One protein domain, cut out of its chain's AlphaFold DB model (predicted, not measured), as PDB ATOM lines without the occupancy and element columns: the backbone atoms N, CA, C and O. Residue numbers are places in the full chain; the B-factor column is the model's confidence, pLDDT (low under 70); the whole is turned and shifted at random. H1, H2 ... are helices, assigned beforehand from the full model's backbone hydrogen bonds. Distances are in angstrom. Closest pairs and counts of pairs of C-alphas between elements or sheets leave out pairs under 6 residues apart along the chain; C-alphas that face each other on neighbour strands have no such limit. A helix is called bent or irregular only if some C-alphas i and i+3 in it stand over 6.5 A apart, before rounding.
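What this domain is: This is residues 2 to 63 of the 149 residues of an uncharacterized protein of Coprinellus micaceus (UniProt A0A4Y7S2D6). An uneven helical hairpin: the long, kinked helix H2 makes one side, and the much shorter H1 runs back beside its first half. The 22 residues before H1, residues 2 to 23, form a winding stretch with no named element, which folds back on itself in a small turn at residues 16 to 21, on the side of H1 away from H2. The printed part has 62 residues with two named helices, H1 then H2, and no named strand; its class is all helix, though under half of the residues, 28 of 62, are in named elements. The whole is only just compact, close to loose, with a radius of gyration of the C-alphas of 12.6 A, and elongated, spanning 40 by 25 by 15 A.

Where its parts are: H2, residues 42 to 60, is 26.5 A long, from C-alpha 42 at (-41.513, 6.413, -35.259) to C-alpha 60 at (-62.685, -0.389, -49.665). It has a kink of 44 degrees near residue 49 and is irregular, with C-alphas 45 and 48 7.1 A apart. H1, residues 24 to 32, is 13.4 A long and begins at C-alpha 24, (-50.744, 5.397, -47.253). It is irregular too, with C-alphas 25 and 28 7.1 A apart.

How they stand to each other: H2 and H1 touch, and their closest C-alphas, those of Trp 43 and Tyr 31, are 5.0 A apart. They run opposite ways at a shallow tilt of 5 degrees and form a helical hairpin. O i to N i+4 pairs are within hydrogen-bond range in 13 of 15 cases in H2 and 3 of 5 in H1. Residues 16 to 17 pair with residues 20 to 21, antiparallel.

The domain as a whole: The C-alphas farthest apart, those of Arg 36 and Gly 63, are 41.3 A apart. The printed part has no cut, and the link from H1 to H2 is short, with 9 residues. Mean pLDDT of the printed part is 81.9; residues 33 to 40 are under 70.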
ATOM      1  N   TRP A   2     -55.446   4.588 -50.226       79.81
ATOM      2  CA  TRP A   2     -54.335   3.602 -50.115       79.81
ATOM      3  C   TRP A   2     -53.115   3.931 -50.993       79.81
ATOM      4  O   TRP A   2     -51.998   4.041 -50.488       79.81
ATOM      5  N   ASP A   3     -53.358   4.083 -52.290       81.81
ATOM      6  CA  ASP A   3     -52.368   4.253 -53.351       81.81
ATOM      7  C   ASP A   3     -52.913   5.323 -54.301       81.81
ATOM      8  O   ASP A   3     -54.097   5.292 -54.648       81.81
ATOM      9  N   ASP A   4     -52.081   6.305 -54.630       82.38
ATOM     10  CA  ASP A   4     -52.428   7.439 -55.487       82.38
ATOM     11  C   ASP A   4     -52.478   7.076 -56.974       82.38
ATOM     12  O   ASP A   4     -52.978   7.850 -57.784       82.38
ATOM     13  N   ARG A   5     -52.016   5.875 -57.331       83.69
ATOM     14  CA  ARG A   5     -52.061   5.334 -58.694       83.69
ATOM     15  C   ARG A   5     -53.384   4.650 -59.025       83.69
ATOM     16  O   ARG A   5     -53.603   4.266 -60.170       83.69
ATOM     17  N   LEU A   6     -54.253   4.441 -58.033       79.25
ATOM     18  CA  LEU A   6     -55.558   3.819 -58.245       79.25
ATOM     19  C   LEU A   6     -56.579   4.863 -58.729       79.25
ATOM     20  O   LEU A   6     -56.610   5.962 -58.177       79.25
ATOM     21  N   PRO A   7     -57.491   4.517 -59.664       73.00
ATOM     22  CA  PRO A   7     -58.531   5.435 -60.145       73.00
ATOM     23  C   PRO A   7     -59.442   5.999 -59.043       73.00
ATOM     24  O   PRO A   7     -60.050   7.047 -59.217       73.00
ATOM     25  N   GLY A   8     -59.540   5.306 -57.904       72.50
ATOM     26  CA  GLY A   8     -60.310   5.725 -56.727       72.50
ATOM     27  C   GLY A   8     -59.553   6.642 -55.758       72.50
ATOM     28  O   GLY A   8     -59.948   6.755 -54.596       72.50
ATOM     29  N   TRP A   9     -58.429   7.233 -56.171       80.56
ATOM     30  CA  TRP A   9     -57.716   8.230 -55.378       80.56
ATOM     31  C   TRP A   9     -58.377   9.609 -55.508       80.56
ATOM     32  O   TRP A   9     -58.446  10.183 -56.588       80.56
ATOM     33  N   ASP A  10     -58.832  10.155 -54.385       80.81
ATOM     34  CA  ASP A  10     -59.566  11.421 -54.268       80.81
ATOM     35  C   ASP A  10     -58.670  12.626 -53.934       80.81
ATOM     36  O   ASP A  10     -59.164  13.719 -53.674       80.81
ATOM     37  N   GLY A  11     -57.345  12.447 -53.906       81.31
ATOM     38  CA  GLY A  11     -56.419  13.512 -53.509       81.31
ATOM     39  C   GLY A  11     -56.365  13.768 -52.002       81.31
ATOM     40  O   GLY A  11     -55.646  14.673 -51.573       81.31
ATOM     41  N   VAL A  12     -57.070  12.982 -51.181       82.00
ATOM     42  CA  VAL A  12     -57.187  13.224 -49.740       82.00
ATOM     43  C   VAL A  12     -56.430  12.165 -48.941       82.00
ATOM     44  O   VAL A  12     -56.574  10.952 -49.121       82.00
ATOM     45  N   SER A  13     -55.607  12.638 -48.004       84.94
ATOM     46  CA  SER A  13     -54.917  11.802 -47.027       84.94
ATOM     47  C   SER A  13     -54.931  12.439 -45.650       84.94
ATOM     48  O   SER A  13     -54.904  13.658 -45.515       84.94
ATOM     49  N   TYR A  14     -54.865  11.603 -44.616       84.00
ATOM     50  CA  TYR A  14     -54.609  12.067 -43.255       84.00
ATOM     51  C   TYR A  14     -53.226  12.727 -43.118       84.00
ATOM     52  O   TYR A  14     -53.049  13.647 -42.325       84.00
ATOM     53  N   LEU A  15     -52.236  12.276 -43.896       86.19
ATOM     54  CA  LEU A  15     -50.896  12.853 -43.891       86.19
ATOM     55  C   LEU A  15     -50.755  13.853 -45.034       86.19
ATOM     56  O   LEU A  15     -50.794  13.469 -46.201       86.19
ATOM     57  N   THR A  16     -50.518  15.113 -44.683       88.62
ATOM     58  CA  THR A  16     -50.219  16.189 -45.632       88.62
ATOM     59  C   THR A  16     -48.856  16.795 -45.308       88.62
ATOM     60  O   THR A  16     -48.599  17.167 -44.165       88.62
ATOM     61  N   ILE A  17     -47.973  16.908 -46.303       87.25
ATOM     62  CA  ILE A  17     -46.654  17.546 -46.173       87.25
ATOM     63  C   ILE A  17     -46.595  18.700 -47.168       87.25
ATOM     64  O   ILE A  17     -46.729  18.476 -48.365       87.25
ATOM     65  N   LYS A  18     -46.393  19.936 -46.687       88.38
ATOM     66  CA  LYS A  18     -46.385  21.150 -47.532       88.38
ATOM     67  C   LYS A  18     -47.591  21.213 -48.489       88.38
ATOM     68  O   LYS A  18     -47.429  21.451 -49.680       88.38
ATOM     69  N   SER A  19     -48.788  20.946 -47.961       88.00
ATOM     70  CA  SER A  19     -50.054  20.915 -48.715       88.00
ATOM     71  C   SER A  19     -50.188  19.792 -49.756       88.00
ATOM     72  O   SER A  19     -51.153  19.781 -50.512       88.00
ATOM     73  N   VAL A  20     -49.269  18.821 -49.776       87.56
ATOM     74  CA  VAL A  20     -49.369  17.617 -50.610       87.56
ATOM     75  C   VAL A  20     -49.866  16.447 -49.768       87.56
ATOM     76  O   VAL A  20     -49.210  16.047 -48.802       87.56
ATOM     77  N   SER A  21     -51.018  15.890 -50.143       90.50
ATOM     78  CA  SER A  21     -51.576  14.672 -49.548       90.50
ATOM     79  C   SER A  21     -50.712  13.461 -49.902       90.50
ATOM     80  O   SER A  21     -50.500  13.160 -51.073       90.50
ATOM     81  N   ILE A  22     -50.243  12.733 -48.890       88.88
ATOM     82  CA  ILE A  22     -49.370  11.569 -49.059       88.88
ATOM     83  C   ILE A  22     -50.187  10.288 -48.901       88.88
ATOM     84  O   ILE A  22     -50.673   9.994 -47.805       88.88
ATOM     85  N   ALA A  23     -50.327   9.492 -49.962       89.06
ATOM     86  CA  ALA A  23     -51.027   8.204 -49.908       89.06
ATOM     87  C   ALA A  23     -50.377   7.218 -48.915       89.06
ATOM     88  O   ALA A  23     -49.158   7.231 -48.719       89.06
ATOM     89  N   LEU A  24     -51.185   6.341 -48.299       87.44
ATOM     90  CA  LEU A  24     -50.744   5.397 -47.253       87.44
ATOM     91  C   LEU A  24     -49.557   4.519 -47.676       87.44
ATOM     92  O   LEU A  24     -48.758   4.129 -46.819       87.44
ATOM     93  N   VAL A  25     -49.430   4.206 -48.969       89.31
ATOM     94  CA  VAL A  25     -48.330   3.402 -49.519       89.31
ATOM     95  C   VAL A  25     -46.945   4.013 -49.242       89.31
ATOM     96  O   VAL A  25     -46.015   3.268 -48.929       89.31
ATOM     97  N   TYR A  26     -46.821   5.345 -49.222       89.88
ATOM     98  CA  TYR A  26     -45.544   6.049 -49.022       89.88
ATOM     99  C   TYR A  26     -45.199   6.309 -47.550       89.88
ATOM    100  O   TYR A  26     -44.082   6.709 -47.226       89.88
ATOM    101  N   TRP A  27     -46.125   6.067 -46.617       88.31
ATOM    102  CA  TRP A  27     -45.923   6.428 -45.206       88.31
ATOM    103  C   TRP A  27     -44.736   5.698 -44.585       88.31
ATOM    104  O   TRP A  27     -44.039   6.259 -43.743       88.31
ATOM    105  N   ARG A  28     -44.456   4.463 -45.016       86.75
ATOM    106  CA  ARG A  28     -43.263   3.751 -44.552       86.75
ATOM    107  C   ARG A  28     -41.999   4.552 -44.842       86.75
ATOM    108  O   ARG A  28     -41.168   4.663 -43.954       86.75
ATOM    109  N   GLU A  29     -41.847   5.096 -46.041       85.88
ATOM    110  CA  GLU A  29     -40.657   5.856 -46.436       85.88
ATOM    111  C   GLU A  29     -40.561   7.164 -45.651       85.88
ATOM    112  O   GLU A  29     -39.506   7.467 -45.095       85.88
ATOM    113  N   VAL A  30     -41.691   7.864 -45.495       84.81
ATOM    114  CA  VAL A  30     -41.776   9.098 -44.702       84.81
ATOM    115  C   VAL A  30     -41.339   8.869 -43.251       84.81
ATOM    116  O   VAL A  30     -40.513   9.614 -42.730       84.81
ATOM    117  N   TYR A  31     -41.856   7.825 -42.600       82.12
ATOM    118  CA  TYR A  31     -41.609   7.563 -41.177       82.12
ATOM    119  C   TYR A  31     -40.378   6.685 -40.895       82.12
ATOM    120  O   TYR A  31     -39.995   6.547 -39.733       82.12
ATOM    121  N   SER A  32     -39.763   6.083 -41.921       79.19
ATOM    122  CA  SER A  32     -38.501   5.326 -41.793       79.19
ATOM    123  C   SER A  32     -37.264   6.178 -42.090       79.19
ATOM    124  O   SER A  32     -36.142   5.722 -41.867       79.19
ATOM    125  N   GLY A  33     -37.441   7.394 -42.615       67.50
ATOM    126  CA  GLY A  33     -36.341   8.293 -42.942       67.50
ATOM    127  C   GLY A  33     -35.594   8.786 -41.700       67.50
ATOM    128  O   GLY A  33     -36.201   9.232 -40.728       67.50
ATOM    129  N   ARG A  34     -34.257   8.786 -41.757       58.22
ATOM    130  CA  ARG A  34     -33.401   9.501 -40.795       58.22
ATOM    131  C   ARG A  34     -33.367  10.991 -41.145       58.22
ATOM    132  O   ARG A  34     -32.329  11.518 -41.535       58.22
ATOM    133  N   TYR A  35     -34.501  11.680 -41.067       56.78
ATOM    134  CA  TYR A  35     -34.457  13.141 -41.084       56.78
ATOM    135  C   TYR A  35     -33.803  13.627 -39.791       56.78
ATOM    136  O   TYR A  35     -33.969  13.001 -38.746       56.78
ATOM    137  N   ARG A  36     -33.007  14.702 -39.863       46.62
ATOM    138  CA  ARG A  36     -32.263  15.261 -38.720       46.62
ATOM    139  C   ARG A  36     -33.220  15.471 -37.532       46.62
ATOM    140  O   ARG A  36     -34.023  16.393 -37.558       46.62
ATOM    141  N   GLY A  37     -33.152  14.587 -36.531       52.91
ATOM    142  CA  GLY A  37     -33.989  14.609 -35.320       52.91
ATOM    143  C   GLY A  37     -35.113  13.562 -35.244       52.91
ATOM    144  O   GLY A  37     -35.661  13.355 -34.166       52.91
ATOM    145  N   GLY A  38     -35.438  12.861 -36.334       53.84
ATOM    146  CA  GLY A  38     -36.402  11.758 -36.336       53.84
ATOM    147  C   GLY A  38     -35.764  10.479 -35.800       53.84
ATOM    148  O   GLY A  38     -34.920   9.874 -36.462       53.84
ATOM    149  N   GLY A  39     -36.139  10.072 -34.588       56.81
ATOM    150  CA  GLY A  39     -35.625   8.846 -33.985       56.81
ATOM    151  C   GLY A  39     -36.027   7.598 -34.792       56.81
ATOM    152  O   GLY A  39     -37.109   7.575 -35.382       56.81
ATOM    153  N   PRO A  40     -35.222   6.518 -34.776       61.44
ATOM    154  CA  PRO A  40     -35.468   5.282 -35.537       61.44
ATOM    155  C   PRO A  40     -36.791   4.557 -35.201       61.44
ATOM    156  O   PRO A  40     -37.137   3.574 -35.850       61.44
ATOM    157  N   ASN A  41     -37.553   5.037 -34.215       70.12
ATOM    158  CA  ASN A  41     -38.687   4.329 -33.625       70.12
ATOM    159  C   ASN A  41     -40.071   4.796 -34.108       70.12
ATOM    160  O   ASN A  41     -41.052   4.112 -33.826       70.12
ATOM    161  N   HIS A  42     -40.191   5.896 -34.863       80.44
ATOM    162  CA  HIS A  42     -41.513   6.413 -35.259       80.44
ATOM    163  C   HIS A  42     -42.295   5.448 -36.157       80.44
ATOM    164  O   HIS A  42     -43.478   5.197 -35.915       80.44
ATOM    165  N   TRP A  43     -41.636   4.840 -37.151       85.56
ATOM    166  CA  TRP A  43     -42.273   3.809 -37.970       85.56
ATOM    167  C   TRP A  43     -42.709   2.603 -37.135       85.56
ATOM    168  O   TRP A  43     -43.811   2.101 -37.329       85.56
ATOM    169  N   HIS A  44     -41.890   2.150 -36.184       84.81
ATOM    170  CA  HIS A  44     -42.221   0.994 -35.347       84.81
ATOM    171  C   HIS A  44     -43.480   1.226 -34.506       84.81
ATOM    172  O   HIS A  44     -44.315   0.326 -34.419       84.81
ATOM    173  N   THR A  45     -43.656   2.434 -33.967       86.12
ATOM    174  CA  THR A  45     -44.863   2.817 -33.223       86.12
ATOM    175  C   THR A  45     -46.090   2.947 -34.129       86.12
ATOM    176  O   THR A  45     -47.182   2.533 -33.748       86.12
ATOM    177  N   LEU A  46     -45.935   3.490 -35.341       87.81
ATOM    178  CA  LEU A  46     -47.058   3.730 -36.256       87.81
ATOM    179  C   LEU A  46     -47.485   2.480 -37.039       87.81
ATOM    180  O   LEU A  46     -48.650   2.348 -37.419       87.81
ATOM    181  N   LYS A  47     -46.557   1.551 -37.281       88.75
ATOM    182  CA  LYS A  47     -46.742   0.381 -38.148       88.75
ATOM    183  C   LYS A  47     -47.985  -0.459 -37.820       88.75
ATOM    184  O   LYS A  47     -48.652  -0.853 -38.778       88.75
ATOM    185  N   PRO A  48     -48.339  -0.751 -36.550       90.50
ATOM    186  CA  PRO A  48     -49.561  -1.495 -36.243       90.50
ATOM    187  C   PRO A  48     -50.816  -0.775 -36.748       90.50
ATOM    188  O   PRO A  48     -51.592  -1.352 -37.505       90.50
ATOM    189  N   ARG A  49     -50.948   0.520 -36.436       90.25
ATOM    190  CA  ARG A  49     -52.088   1.344 -36.859       90.25
ATOM    191  C   ARG A  49     -52.141   1.516 -38.377       90.25
ATOM    192  O   ARG A  49     -53.201   1.371 -38.977       90.25
ATOM    193  N   TRP A  50     -50.987   1.740 -39.005       90.94
ATOM    194  CA  TRP A  50     -50.863   1.767 -40.463       90.94
ATOM    195  C   TRP A  50     -51.313   0.449 -41.105       90.94
ATOM    196  O   TRP A  50     -52.003   0.462 -42.123       90.94
ATOM    197  N   SER A  51     -50.960  -0.691 -40.506       90.75
ATOM    198  CA  SER A  51     -51.373  -2.010 -40.994       90.75
ATOM    199  C   SER A  51     -52.893  -2.156 -40.967       90.75
ATOM    200  O   SER A  51     -53.471  -2.675 -41.920       90.75
ATOM    201  N   ASP A  52     -53.556  -1.655 -39.926       92.06
ATOM    202  CA  ASP A  52     -55.016  -1.690 -39.826       92.06
ATOM    203  C   ASP A  52     -55.697  -0.775 -40.847       92.06
ATOM    204  O   ASP A  52     -56.584  -1.231 -41.572       92.06
ATOM    205  N   TRP A  53     -55.213   0.457 -41.014       90.75
ATOM    206  CA  TRP A  53     -55.699   1.350 -42.070       90.75
ATOM    207  C   TRP A  53     -55.528   0.751 -43.459       90.75
ATOM    208  O   TRP A  53     -56.445   0.799 -44.274       90.75
ATOM    209  N   LYS A  54     -54.384   0.109 -43.717       90.19
ATOM    210  CA  LYS A  54     -54.149  -0.625 -44.959       90.19
ATOM    211  C   LYS A  54     -55.199  -1.716 -45.177       90.19
ATOM    212  O   LYS A  54     -55.653  -1.885 -46.306       90.19
ATOM    213  N   LYS A  55     -55.595  -2.475 -44.147       91.12
ATOM    214  CA  LYS A  55     -56.617  -3.533 -44.289       91.12
ATOM    215  C   LYS A  55     -57.960  -2.951 -44.732       91.12
ATOM    216  O   LYS A  55     -58.542  -3.480 -45.678       91.12
ATOM    217  N   VAL A  56     -58.399  -1.868 -44.088       91.00
ATOM    218  CA  VAL A  56     -59.656  -1.176 -44.415       91.00
ATOM    219  C   VAL A  56     -59.592  -0.575 -45.813       91.00
ATOM    220  O   VAL A  56     -60.465  -0.844 -46.631       91.00
ATOM    221  N   ALA A  57     -58.520   0.154 -46.129       87.94
ATOM    222  CA  ALA A  57     -58.363   0.790 -47.429       87.94
ATOM    223  C   ALA A  57     -58.304  -0.239 -48.569       87.94
ATOM    224  O   ALA A  57     -58.915  -0.030 -49.610       87.94
ATOM    225  N   LEU A  58     -57.638  -1.383 -48.380       87.62
ATOM    226  CA  LEU A  58     -57.670  -2.464 -49.370       87.62
ATOM    227  C   LEU A  58     -59.080  -3.035 -49.547       87.62
ATOM    228  O   LEU A  58     -59.489  -3.243 -50.681       87.62
ATOM    229  N   ARG A  59     -59.830  -3.261 -48.459       90.12
ATOM    230  CA  ARG A  59     -61.213  -3.753 -48.553       90.12
ATOM    231  C   ARG A  59     -62.128  -2.754 -49.263       90.12
ATOM    232  O   ARG A  59     -62.943  -3.166 -50.075       90.12
ATOM    233  N   TRP A  60     -61.960  -1.464 -48.990       87.75
ATOM    234  CA  TRP A  60     -62.685  -0.389 -49.665       87.75
ATOM    235  C   TRP A  60     -62.457  -0.390 -51.182       87.75
ATOM    236  O   TRP A  60     -63.393  -0.198 -51.945       87.75
ATOM    237  N   ASN A  61     -61.228  -0.668 -51.628       84.62
ATOM    238  CA  ASN A  61     -60.877  -0.693 -53.053       84.62
ATOM    239  C   ASN A  61     -61.228  -2.015 -53.771       84.62
ATOM    240  O   ASN A  61     -60.966  -2.135 -54.962       84.62
ATOM    241  N   GLN A  62     -61.785  -3.020 -53.084       85.50
ATOM    242  CA  GLN A  62     -62.160  -4.311 -53.693       85.50
ATOM    243  C   GLN A  62     -63.529  -4.297 -54.390       85.50
ATOM    244  O   GLN A  62     -63.941  -5.321 -54.929       85.50
ATOM    245  N   GLY A  63     -64.240  -3.172 -54.371       84.12
ATOM    246  CA  GLY A  63     -65.580  -3.062 -54.931       84.12
ATOM    247  C   GLY A  63     -66.071  -1.623 -54.939       84.12
ATOM    248  O   GLY A  63     -65.277  -0.682 -54.890       84.12
TER     249      GLY A  63